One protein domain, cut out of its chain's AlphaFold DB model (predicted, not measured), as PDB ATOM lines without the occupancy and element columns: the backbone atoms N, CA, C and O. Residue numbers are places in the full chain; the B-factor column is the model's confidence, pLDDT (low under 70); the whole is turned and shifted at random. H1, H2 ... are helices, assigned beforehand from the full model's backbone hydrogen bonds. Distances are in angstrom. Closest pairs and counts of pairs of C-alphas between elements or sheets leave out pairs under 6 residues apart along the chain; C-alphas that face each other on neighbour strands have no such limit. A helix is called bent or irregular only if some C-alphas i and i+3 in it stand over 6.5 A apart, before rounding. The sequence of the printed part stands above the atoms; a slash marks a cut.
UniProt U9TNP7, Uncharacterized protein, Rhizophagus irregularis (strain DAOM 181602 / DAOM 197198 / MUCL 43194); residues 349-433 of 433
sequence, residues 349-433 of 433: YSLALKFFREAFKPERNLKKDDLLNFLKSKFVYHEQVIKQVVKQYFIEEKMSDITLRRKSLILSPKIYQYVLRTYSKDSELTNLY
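Overview. This is residues 349 to 433 of the 433 residues of an uncharacterized protein of Rhizophagus irregularis (strain DAOM 181602 / DAOM 197198 / MUCL 43194) (UniProt U9TNP7). One long helix, H3, is crossed near its beginning by H1; H2 runs side by side with H1 but the opposite way, and H4 stands by itself, touching no other helix. The far end of H3 and the start of the loop after it stick out, residues 398 to 404, of which 398 to 399 belong to H3; the loop, residues 400 to 412, then returns to H4, and after H4 the last residues, 423 to 433, fold back toward H3. The printed part has 85 residues with four named helices, in the order H1, H2, H3, H4, and no named strand; the class is all helix. It is compact, with a radius of gyration of the C-alphas of 12.8 A, and the C-alphas span 37 by 26 by 25 A.

Arrangement. H1, residues 349 to 359, and H2, residues 370 to 378, only just touch, with 3 pairs of C-alphas within 8 A. Their closest C-alphas are those of Ala 359 and Leu 372, 7.5 A apart. They run opposite ways at a shallow tilt of 2 degrees and form a helical hairpin. H3, residues 382 to 399, touches H1 with residues 382 to 389 alone. The closest C-alphas of these two are those of Leu 353 and Val 385, 5.6 A apart, and the helices run the same way at a steep tilt of 64 degrees. H2 and H3 are close but not clearly touching; their closest C-alphas, of Lys 376 and His 382, are 5.8 A apart. H4, residues 413 to 422, is apart from H1, H2 and H3. In H1, H2 and H4 every pair of backbone O i and N i+4 is within hydrogen-bond range; in H3, 11 of 14 are.

Along the chain. H1 begins at C-alpha 349, at (255.903, 420.332, 205.309), and is 15.3 A long from first to last C-alpha; H2 is 12.5 A long. H3, the longest helix, measures 26.8 A, from C-alpha 382 at (256.063, 414.934, 198.243) to C-alpha 399 at (281.284, 422.875, 202.581). H4 is 14.1 A long and ends at C-alpha 422, at (257.964, 407.060, 190.136).

Size, cuts and confidence. The C-alphas of Val 380 and Thr 403 are the two farthest apart, at 37.8 A. The printed part has no cut and ends at Tyr 433, the chain's last residue. The link from H2 to H3 is tight, that from H1 to H2 is short, and that from H3 to H4, residues 400 to 412, is long. The mean pLDDT of the printed part is 73.4; residues 393 to 413, 425 to 426 and 428 to 433 are under 70 in this predicted model.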
ATOM      1  N   TYR A 349     254.881 420.187 206.350       85.94
ATOM      2  CA  TYR A 349     255.903 420.332 205.309       85.94
ATOM      3  C   TYR A 349     257.320 420.171 205.881       85.94
ATOM      4  O   TYR A 349     258.172 419.509 205.287       85.94
ATOM      5  N   SER A 350     257.569 420.722 207.074       87.88
ATOM      6  CA  SER A 350     258.838 420.532 207.788       87.88
ATOM      7  C   SER A 350     259.070 419.064 208.161       87.88
ATOM      8  O   SER A 350     260.190 418.572 208.024       87.88
ATOM      9  N   LEU A 351     258.034 418.352 208.618       88.44
ATOM     10  CA  LEU A 351     258.115 416.914 208.897       88.44
ATOM     11  C   LEU A 351     258.439 416.121 207.628       88.44
ATOM     12  O   LEU A 351     259.342 415.289 207.649       88.44
ATOM     13  N   ALA A 352     257.779 416.439 206.512       88.44
ATOM     14  CA  ALA A 352     258.050 415.810 205.226       88.44
ATOM     15  C   ALA A 352     259.528 415.960 204.825       88.44
ATOM     16  O   ALA A 352     260.182 414.968 204.503       88.44
ATOM     17  N   LEU A 353     260.088 417.175 204.914       88.94
ATOM     18  CA  LEU A 353     261.505 417.422 204.621       88.94
ATOM     19  C   LEU A 353     262.436 416.569 205.488       88.94
ATOM     20  O   LEU A 353     263.362 415.949 204.965       88.94
ATOM     21  N   LYS A 354     262.191 416.522 206.802       90.69
ATOM     22  CA  LYS A 354     262.998 415.735 207.746       90.69
ATOM     23  C   LYS A 354     262.924 414.239 207.438       90.69
ATOM     24  O   LYS A 354     263.953 413.574 207.381       90.69
ATOM     25  N   PHE A 355     261.727 413.718 207.188       91.88
ATOM     26  CA  PHE A 355     261.495 412.292 206.953       91.88
ATOM     27  C   PHE A 355     262.081 411.807 205.633       91.88
ATOM     28  O   PHE A 355     262.784 410.799 205.626       91.88
ATOM     29  N   PHE A 356     261.883 412.545 204.536       89.88
ATOM     30  CA  PHE A 356     262.524 412.202 203.266       89.88
ATOM     31  C   PHE A 356     264.049 412.320 203.354       89.88
ATOM     32  O   PHE A 356     264.748 411.445 202.852       89.88
ATOM     33  N   ARG A 357     264.582 413.330 204.058       87.94
ATOM     34  CA  ARG A 357     266.028 413.447 204.312       87.94
ATOM     35  C   ARG A 357     266.569 412.230 205.071       87.94
ATOM     36  O   ARG A 357     267.563 411.647 204.654       87.94
ATOM     37  N   GLU A 358     265.916 411.806 206.150       88.56
ATOM     38  CA  GLU A 358     266.328 410.623 206.921       88.56
ATOM     39  C   GLU A 358     266.152 409.298 206.163       88.56
ATOM     40  O   GLU A 358     266.946 408.374 206.358       88.56
ATOM     41  N   ALA A 359     265.137 409.182 205.304       88.25
ATOM     42  CA  ALA A 359     264.928 408.006 204.456       88.25
ATOM     43  C   ALA A 359     265.987 407.903 203.348       88.25
ATOM     44  O   ALA A 359     266.362 406.804 202.949       88.25
ATOM     45  N   PHE A 360     266.497 409.041 202.874       84.31
ATOM     46  CA  PHE A 360     267.459 409.107 201.772       84.31
ATOM     47  C   PHE A 360     268.913 408.857 202.185       84.31
ATOM     48  O   PHE A 360     269.792 408.717 201.330       84.31
ATOM     49  N   LYS A 361     269.168 408.770 203.489       78.94
ATOM     50  CA  LYS A 361     270.478 408.455 204.050       78.94
ATOM     51  C   LYS A 361     271.016 407.116 203.519       78.94
ATOM     52  O   LYS A 361     270.337 406.095 203.676       78.94
ATOM     53  N   PRO A 362     272.224 407.071 202.920       71.62
ATOM     54  CA  PRO A 362     272.808 405.839 202.381       71.62
ATOM     55  C   PRO A 362     272.893 404.692 203.399       71.62
ATOM     56  O   PRO A 362     272.748 403.527 203.033       71.62
ATOM     57  N   GLU A 363     273.059 405.022 204.682       70.94
ATOM     58  CA  GLU A 363     273.122 404.097 205.818       70.94
ATOM     59  C   GLU A 363     271.882 403.208 205.938       70.94
ATOM     60  O   GLU A 363     271.953 402.119 206.505       70.94
ATOM     61  N   ARG A 364     270.742 403.654 205.396       74.38
ATOM     62  CA  ARG A 364     269.488 402.897 205.405       74.38
ATOM     63  C   ARG A 364     269.564 401.629 204.577       74.38
ATOM     64  O   ARG A 364     268.868 400.677 204.903       74.38
ATOM     65  N   ASN A 365     270.386 401.609 203.524       73.56
ATOM     66  CA  ASN A 365     270.497 400.483 202.600       73.56
ATOM     67  C   ASN A 365     269.119 399.940 202.158       73.56
ATOM     68  O   ASN A 365     268.857 398.737 202.250       73.56
ATOM     69  N   LEU A 366     268.228 400.844 201.724       77.56
ATOM     70  CA  LEU A 366     266.855 400.507 201.341       77.56
ATOM     71  C   LEU A 366     266.853 399.353 200.338       77.56
ATOM     72  O   LEU A 366     267.534 399.389 199.304       77.56
ATOM     73  N   LYS A 367     266.122 398.284 200.657       77.12
ATOM     74  CA  LYS A 367     266.034 397.112 199.781       77.12
ATOM     75  C   LYS A 367     264.876 397.219 198.811       77.12
ATOM     76  O   LYS A 367     265.074 396.864 197.647       77.12
ATOM     77  N   LYS A 368     263.751 397.733 199.297       82.75
ATOM     78  CA  LYS A 368     262.495 397.887 198.580       82.75
ATOM     79  C   LYS A 368     262.071 399.354 198.561       82.75
ATOM     80  O   LYS A 368     262.722 400.214 199.154       82.75
ATOM     81  N   ASP A 369     260.997 399.607 197.824       87.56
ATOM     82  CA  ASP A 369     260.430 400.938 197.632       87.56
ATOM     83  C   ASP A 369     259.233 401.186 198.581       87.56
ATOM     84  O   ASP A 369     258.668 402.278 198.579       87.56
ATOM     85  N   ASP A 370     258.842 400.199 199.400       90.25
ATOM     86  CA  ASP A 370     257.639 400.219 200.245       90.25
ATOM     87  C   ASP A 370     257.661 401.374 201.257       90.25
ATOM     88  O   ASP A 370     256.686 402.120 201.349       90.25
ATOM     89  N   LEU A 371     258.788 401.610 201.943       90.81
ATOM     90  CA  LEU A 371     258.932 402.762 202.843       90.81
ATOM     91  C   LEU A 371     258.730 404.097 202.110       90.81
ATOM     92  O   LEU A 371     258.047 404.992 202.608       90.81
ATOM     93  N   LEU A 372     259.340 404.251 200.930       90.56
ATOM     94  CA  LEU A 372     259.261 405.493 200.158       90.56
ATOM     95  C   LEU A 372     257.852 405.712 199.605       90.56
ATOM     96  O   LEU A 372     257.349 406.835 199.639       90.56
ATOM     97  N   ASN A 373     257.194 404.643 199.158       92.06
ATOM     98  CA  ASN A 373     255.805 404.665 198.713       92.06
ATOM     99  C   ASN A 373     254.847 404.999 199.857       92.06
ATOM    100  O   ASN A 373     253.928 405.794 199.664       92.06
ATOM    101  N   PHE A 374     255.094 404.452 201.047       93.75
ATOM    102  CA  PHE A 374     254.342 404.795 202.243       93.75
ATOM    103  C   PHE A 374     254.508 406.280 202.590       93.75
ATOM    104  O   PHE A 374     253.521 406.992 202.712       93.75
ATOM    105  N   LEU A 375     255.735 406.810 202.645       92.38
ATOM    106  CA  LEU A 375     255.943 408.245 202.891       92.38
ATOM    107  C   LEU A 375     255.293 409.121 201.810       92.38
ATOM    108  O   LEU A 375     254.686 410.145 202.123       92.38
ATOM    109  N   LYS A 376     255.385 408.714 200.539       91.31
ATOM    110  CA  LYS A 376     254.736 409.401 199.416       91.31
ATOM    111  C   LYS A 376     253.219 409.475 199.606       91.31
ATOM    112  O   LYS A 376     252.646 410.534 199.366       91.31
ATOM    113  N   SER A 377     252.577 408.397 200.060       92.12
ATOM    114  CA  SER A 377     251.123 408.376 200.269       92.12
ATOM    115  C   SER A 377     250.666 409.303 201.402       92.12
ATOM    116  O   SER A 377     249.523 409.754 201.394       92.12
ATOM    117  N   LYS A 378     251.557 409.644 202.343       91.56
ATOM    118  CA  LYS A 378     251.254 410.525 203.483       91.56
ATOM    119  C   LYS A 378     251.427 412.017 203.214       91.56
ATOM    120  O   LYS A 378     250.895 412.826 203.972       91.56
ATOM    121  N   PHE A 379     252.133 412.411 202.154       89.12
ATOM    122  CA  PHE A 379     252.435 413.820 201.889       89.12
ATOM    123  C   PHE A 379     252.012 414.257 200.489       89.12
ATOM    124  O   PHE A 379     252.667 413.925 199.512       89.12
ATOM    125  N   VAL A 380     251.001 415.124 200.389       84.69
ATOM    126  CA  VAL A 380     250.527 415.675 199.099       84.69
ATOM    127  C   VAL A 380     251.632 416.428 198.339       84.69
ATOM    128  O   VAL A 380     251.724 416.340 197.121       84.69
ATOM    129  N   TYR A 381     252.521 417.127 199.052       83.88
ATOM    130  CA  TYR A 381     253.614 417.919 198.465       83.88
ATOM    131  C   TYR A 381     254.928 417.134 198.303       83.88
ATOM    132  O   TYR A 381     255.999 417.742 198.231       83.88
ATOM    133  N   HIS A 382     254.875 415.796 198.269       86.50
ATOM    134  CA  HIS A 382     256.063 414.934 198.243       86.50
ATOM    135  C   HIS A 382     257.056 415.313 197.129       86.50
ATOM    136  O   HIS A 382     258.263 415.279 197.349       86.50
ATOM    137  N   GLU A 383     256.571 415.741 195.958       85.44
ATOM    138  CA  GLU A 383     257.412 416.107 194.815       85.44
ATOM    139  C   GLU A 383     258.317 417.315 195.124       85.44
ATOM    140  O   GLU A 383     259.538 417.276 194.953       85.44
ATOM    141  N   GLN A 384     257.724 418.380 195.669       86.81
ATOM    142  CA  GLN A 384     258.438 419.603 196.045       86.81
ATOM    143  C   GLN A 384     259.408 419.354 197.206       86.81
ATOM    144  O   GLN A 384     260.537 419.851 197.202       86.81
ATOM    145  N   VAL A 385     258.985 418.536 198.174       87.75
ATOM    146  CA  VAL A 385     259.787 418.155 199.340       87.75
ATOM    147  C   VAL A 385     261.024 417.371 198.913       87.75
ATOM    148  O   VAL A 385     262.137 417.748 199.276       87.75
ATOM    149  N   ILE A 386     260.857 416.326 198.097       86.75
ATOM    150  CA  ILE A 386     261.975 415.530 197.575       86.75
ATOM    151  C   ILE A 386     262.927 416.441 196.804       86.75
ATOM    152  O   ILE A 386     264.131 416.411 197.049       86.75
ATOM    153  N   LYS A 387     262.406 417.332 195.954       83.69
ATOM    154  CA  LYS A 387     263.221 418.279 195.181       83.69
ATOM    155  C   LYS A 387     264.101 419.134 196.087       83.69
ATOM    156  O   LYS A 387     265.279 419.347 195.802       83.69
ATOM    157  N   GLN A 388     263.536 419.627 197.184       85.44
ATOM    158  CA  GLN A 388     264.270 420.421 198.159       85.44
ATOM    159  C   GLN A 388     265.312 419.592 198.921       85.44
ATOM    160  O   GLN A 388     266.436 420.064 199.082       85.44
ATOM    161  N   VAL A 389     264.979 418.368 199.345       83.81
ATOM    162  CA  VAL A 389     265.925 417.455 200.011       83.81
ATOM    163  C   VAL A 389     267.121 417.179 199.103       83.81
ATOM    164  O   VAL A 389     268.262 417.366 199.518       83.81
ATOM    165  N   VAL A 390     266.870 416.827 197.842       78.38
ATOM    166  CA  VAL A 390     267.908 416.567 196.835       78.38
ATOM    167  C   VAL A 390     268.820 417.784 196.670       78.38
ATOM    168  O   VAL A 390     270.036 417.661 196.800       78.38
ATOM    169  N   LYS A 391     268.251 418.984 196.488       77.38
ATOM    170  CA  LYS A 391     269.029 420.234 196.411       77.38
ATOM    171  C   LYS A 391     269.881 420.486 197.657       77.38
ATOM    172  O   LYS A 391     271.008 420.952 197.526       77.38
ATOM    173  N   GLN A 392     269.361 420.210 198.853       74.56
ATOM    174  CA  GLN A 392     270.099 420.405 200.105       74.56
ATOM    175  C   GLN A 392     271.306 419.470 200.207       74.56
ATOM    176  O   GLN A 392     272.381 419.943 200.566       74.56
ATOM    177  N   TYR A 393     271.167 418.204 199.807       68.19
ATOM    178  CA  TYR A 393     272.301 417.276 199.721       68.19
ATOM    179  C   TYR A 393     273.409 417.814 198.800       68.19
ATOM    180  O   TYR A 393     274.577 417.805 199.178       68.19
ATOM    181  N   PHE A 394     273.050 418.386 197.645       63.44
ATOM    182  CA  PHE A 394     274.019 419.008 196.730       63.44
ATOM    183  C   PHE A 394     274.692 420.283 197.280       63.44
ATOM    184  O   PHE A 394     275.802 420.621 196.866       63.44
ATOM    185  N   ILE A 395     274.035 421.026 198.181       59.03
ATOM    186  CA  ILE A 395     274.575 422.264 198.777       59.03
ATOM    187  C   ILE A 395     275.482 421.957 199.976       59.03
ATOM    188  O   ILE A 395     276.565 422.537 200.073       59.03
ATOM    189  N   GLU A 396     275.070 421.052 200.871       53.56
ATOM    190  CA  GLU A 396     275.816 420.687 202.088       53.56
ATOM    191  C   GLU A 396     277.202 420.075 201.755       53.56
ATOM    192  O   GLU A 396     278.174 420.301 202.480       53.56
ATOM    193  N   GLU A 397     277.356 419.413 200.602       49.19
ATOM    194  CA  GLU A 397     278.634 418.833 200.158       49.19
ATOM    195  C   GLU A 397     279.688 419.862 199.705       49.19
ATOM    196  O   GLU A 397     280.888 419.590 199.774       49.19
ATOM    197  N   LYS A 398     279.294 421.078 199.294       47.03
ATOM    198  CA  LYS A 398     280.267 422.129 198.924       47.03
ATOM    199  C   LYS A 398     281.094 422.636 200.115       47.03
ATOM    200  O   LYS A 398     282.082 423.333 199.891       47.03
ATOM    201  N   MET A 399     280.710 422.309 201.353       40.78
ATOM    202  CA  MET A 399     281.284 422.875 202.581       40.78
ATOM    203  C   MET A 399     282.156 421.902 203.404       40.78
ATOM    204  O   MET A 399     282.736 422.344 204.393       40.78
ATOM    205  N   SER A 400     282.292 420.618 203.033       40.53
ATOM    206  CA  SER A 400     283.076 419.639 203.816       40.53
ATOM    207  C   SER A 400     284.103 418.838 202.996       40.53
ATOM    208  O   SER A 400     284.037 418.737 201.775       40.53
ATOM    209  N   ASP A 401     285.118 418.363 203.715       42.16
ATOM    210  CA  ASP A 401     286.444 417.899 203.298       42.16
ATOM    211  C   ASP A 401     286.527 416.915 202.107       42.16
ATOM    212  O   ASP A 401     285.689 416.036 201.897       42.16
ATOM    213  N   ILE A 402     287.628 417.015 201.353       43.53
ATOM    214  CA  ILE A 402     287.872 416.351 200.053       43.53
ATOM    215  C   ILE A 402     287.960 414.813 200.151       43.53
ATOM    216  O   ILE A 402     287.864 414.125 199.137       43.53
ATOM    217  N   THR A 403     288.073 414.236 201.347       40.94
ATOM    218  CA  THR A 403     288.138 412.777 201.546       40.94
ATOM    219  C   THR A 403     286.766 412.094 201.626       40.94
ATOM    220  O   THR A 403     286.686 410.894 201.366       40.94
ATOM    221  N   LEU A 404     285.673 412.834 201.869       43.53
ATOM    222  CA  LEU A 404     284.299 412.302 201.777       43.53
ATOM    223  C   LEU A 404     283.763 412.256 200.333       43.53
ATOM    224  O   LEU A 404     282.792 411.546 200.063       43.53
ATOM    225  N   ARG A 405     284.438 412.937 199.391       36.12
ATOM    226  CA  ARG A 405     284.028 413.150 197.984       36.12
ATOM    227  C   ARG A 405     283.794 411.896 197.134       36.12
ATOM    228  O   ARG A 405     283.408 412.019 195.978       36.12
ATOM    229  N   ARG A 406     284.035 410.686 197.648       39.22
ATOM    230  CA  ARG A 406     283.702 409.437 196.935       39.22
ATOM    231  C   ARG A 406     282.482 408.695 197.485       39.22
ATOM    232  O   ARG A 406     281.996 407.809 196.795       39.22
ATOM    233  N   LYS A 407     281.957 409.045 198.669       44.81
ATOM    234  CA  LYS A 407     280.798 408.349 199.274       44.81
ATOM    235  C   LYS A 407     279.432 408.988 198.941       44.81
ATOM    236  O   LYS A 407     278.414 408.425 199.321       44.81
ATOM    237  N   SER A 408     279.395 410.119 198.227       45.44
ATOM    238  CA  SER A 408     278.204 410.986 198.098       45.44
ATOM    239  C   SER A 408     277.884 411.438 196.660       45.44
ATOM    240  O   SER A 408     277.219 412.444 196.436       45.44
ATOM    241  N   LEU A 409     278.274 410.680 195.632       43.56
ATOM    242  CA  LEU A 409     277.781 410.989 194.285       43.56
ATOM    243  C   LEU A 409     276.319 410.528 194.123       43.56
ATOM    244  O   LEU A 409     276.039 409.471 193.575       43.56
ATOM    245  N   ILE A 410     275.426 411.414 194.585       53.50
ATOM    246  CA  ILE A 410     274.040 411.625 194.151       53.50
ATOM    247  C   ILE A 410     273.042 410.566 194.654       53.50
ATOM    248  O   ILE A 410     272.397 409.873 193.879       53.50
ATOM    249  N   LEU A 411     272.869 410.481 195.980       57.44
ATOM    250  CA  LEU A 411     271.958 409.534 196.651       57.44
ATOM    251  C   LEU A 411     272.299 408.061 196.372       57.44
ATOM    252  O   LEU A 411     273.089 407.718 195.501       57.44
ATOM    253  N   SER A 412     271.726 407.143 197.152       63.78
ATOM    254  CA  SER A 412     271.812 405.721 196.797       63.78
ATOM    255  C   SER A 412     271.311 405.534 195.351       63.78
ATOM    256  O   SER A 412     270.250 406.083 195.033       63.78
ATOM    257  N   PRO A 413     271.980 404.742 194.483       69.88
ATOM    258  CA  PRO A 413     271.509 404.461 193.121       69.88
ATOM    259  C   PRO A 413     270.045 404.008 193.069       69.88
ATOM    260  O   PRO A 413     269.342 404.239 192.089       69.88
ATOM    261  N   LYS A 414     269.556 403.404 194.158       74.19
ATOM    262  CA  LYS A 414     268.154 403.025 194.314       74.19
ATOM    263  C   LYS A 414     267.204 404.203 194.456       74.19
ATOM    264  O   LYS A 414     266.111 404.137 193.915       74.19
ATOM    265  N   ILE A 415     267.600 405.272 195.142       75.75
ATOM    266  CA  ILE A 415     266.778 406.481 195.280       75.75
ATOM    267  C   ILE A 415     266.676 407.181 193.926       75.75
ATOM    268  O   ILE A 415     265.583 407.555 193.515       75.75
ATOM    269  N   TYR A 416     267.786 407.265 193.191       75.69
ATOM    270  CA  TYR A 416     267.784 407.737 191.806       75.69
ATOM    271  C   TYR A 416     266.824 406.910 190.935       75.69
ATOM    272  O   TYR A 416     265.909 407.446 190.312       75.69
ATOM    273  N   GLN A 417     266.965 405.580 190.956       77.06
ATOM    274  CA  GLN A 417     266.074 404.679 190.221       77.06
ATOM    275  C   GLN A 417     264.618 404.785 190.677       77.06
ATOM    276  O   GLN A 417     263.713 404.623 189.863       77.06
ATOM    277  N   TYR A 418     264.367 405.004 191.966       82.00
ATOM    278  CA  TYR A 418     263.032 405.214 192.506       82.00
ATOM    279  C   TYR A 418     262.412 406.489 191.931       82.00
ATOM    280  O   TYR A 418     261.296 406.430 191.422       82.00
ATOM    281  N   VAL A 419     263.143 407.611 191.931       80.62
ATOM    282  CA  VAL A 419     262.663 408.882 191.370       80.62
ATOM    283  C   VAL A 419     262.330 408.723 189.885       80.62
ATOM    284  O   VAL A 419     261.202 409.010 189.493       80.62
ATOM    285  N   LEU A 420     263.242 408.168 189.080       78.94
ATOM    286  CA  LEU A 420     263.003 407.968 187.644       78.94
ATOM    287  C   LEU A 420     261.811 407.051 187.333       78.94
ATOM    288  O   LEU A 420     261.136 407.240 186.326       78.94
ATOM    289  N   ARG A 421     261.574 406.025 188.161       82.75
ATOM    290  CA  ARG A 421     260.448 405.092 187.979       82.75
ATOM    291  C   ARG A 421     259.120 405.683 188.445       82.75
ATOM    292  O   ARG A 421     258.074 405.292 187.937       82.75
ATOM    293  N   THR A 422     259.157 406.583 189.423       81.94
ATOM    294  CA  THR A 422     257.964 407.060 190.136       81.94
ATOM    295  C   THR A 422     257.402 408.360 189.568       81.94
ATOM    296  O   THR A 422     256.199 408.597 189.693       81.94
ATOM    297  N   TYR A 423     258.244 409.204 188.969       80.44
ATOM    298  CA  TYR A 423     257.865 410.515 188.438       80.44
ATOM    299  C   TYR A 423     257.991 410.544 186.911       80.44
ATOM    300  O   TYR A 423     258.815 409.841 186.328       80.44
ATOM    301  N   SER A 424     257.143 411.329 186.243       74.38
ATOM    302  CA  SER A 424     257.155 411.429 184.780       74.38
ATOM    303  C   SER A 424     258.439 412.092 184.267       74.38
ATOM    304  O   SER A 424     259.140 412.788 185.004       74.38
ATOM    305  N   LYS A 425     258.738 411.916 182.974       65.94
ATOM    306  CA  LYS A 425     259.869 412.596 182.313       65.94
ATOM    307  C   LYS A 425     259.743 414.121 182.334       65.94
ATOM    308  O   LYS A 425     260.752 414.809 182.350       65.94
ATOM    309  N   ASP A 426     258.513 414.622 182.384       66.44
ATOM    310  CA  ASP A 426     258.222 416.055 182.433       66.44
ATOM    311  C   ASP A 426     258.298 416.627 183.860       66.44
ATOM    312  O   ASP A 426     258.194 417.838 184.046       66.44
ATOM    313  N   SER A 427     258.490 415.779 184.880       71.25
ATOM    314  CA  SER A 427     258.699 416.239 186.252       71.25
ATOM    315  C   SER A 427     260.038 416.961 186.377       71.25
ATOM    316  O   SER A 427     261.095 416.465 185.980       71.25
ATOM    317  N   GLU A 428     260.019 418.128 187.018       64.88
ATOM    318  CA  GLU A 428     261.233 418.888 187.323       64.88
ATOM    319  C   GLU A 428     262.211 418.126 188.237       64.88
ATOM    320  O   GLU A 428     263.387 418.483 188.287       64.88
ATOM    321  N   LEU A 429     261.757 417.096 188.964       66.31
ATOM    322  CA  LEU A 429     262.630 416.181 189.711       66.31
ATOM    323  C   LEU A 429     263.453 415.297 188.790       66.31
ATOM    324  O   LEU A 429     264.642 415.128 189.029       66.31
ATOM    325  N   THR A 430     262.824 414.739 187.759       62.38
ATOM    326  CA  THR A 430     263.486 413.878 186.778       62.38
ATOM    327  C   THR A 430     264.572 414.646 186.028       62.38
ATOM    328  O   THR A 430     265.586 414.059 185.693       62.38
ATOM    329  N   ASN A 431     264.397 415.961 185.849       60.47
ATOM    330  CA  ASN A 431     265.369 416.862 185.217       60.47
ATOM    331  C   ASN A 431     266.486 417.374 186.154       60.47
ATOM    332  O   ASN A 431     267.403 418.057 185.697       60.47
ATOM    333  N   LEU A 432     266.403 417.124 187.469       60.09
ATOM    334  CA  LEU A 432     267.473 417.446 188.435       60.09
ATOM    335  C   LEU A 432     268.574 416.377 188.492       60.09
ATOM    336  O   LEU A 432     269.572 416.563 189.193       60.09
ATOM    337  N   TYR A 433     268.356 415.286 187.772       55.66
ATOM    338  CA  TYR A 433     269.163 414.086 187.655       55.66
ATOM    339  C   TYR A 433     269.509 413.863 186.189       55.66
ATOM    340  O   TYR A 433     270.622 413.347 185.943       55.66
TER     341      TYR A 433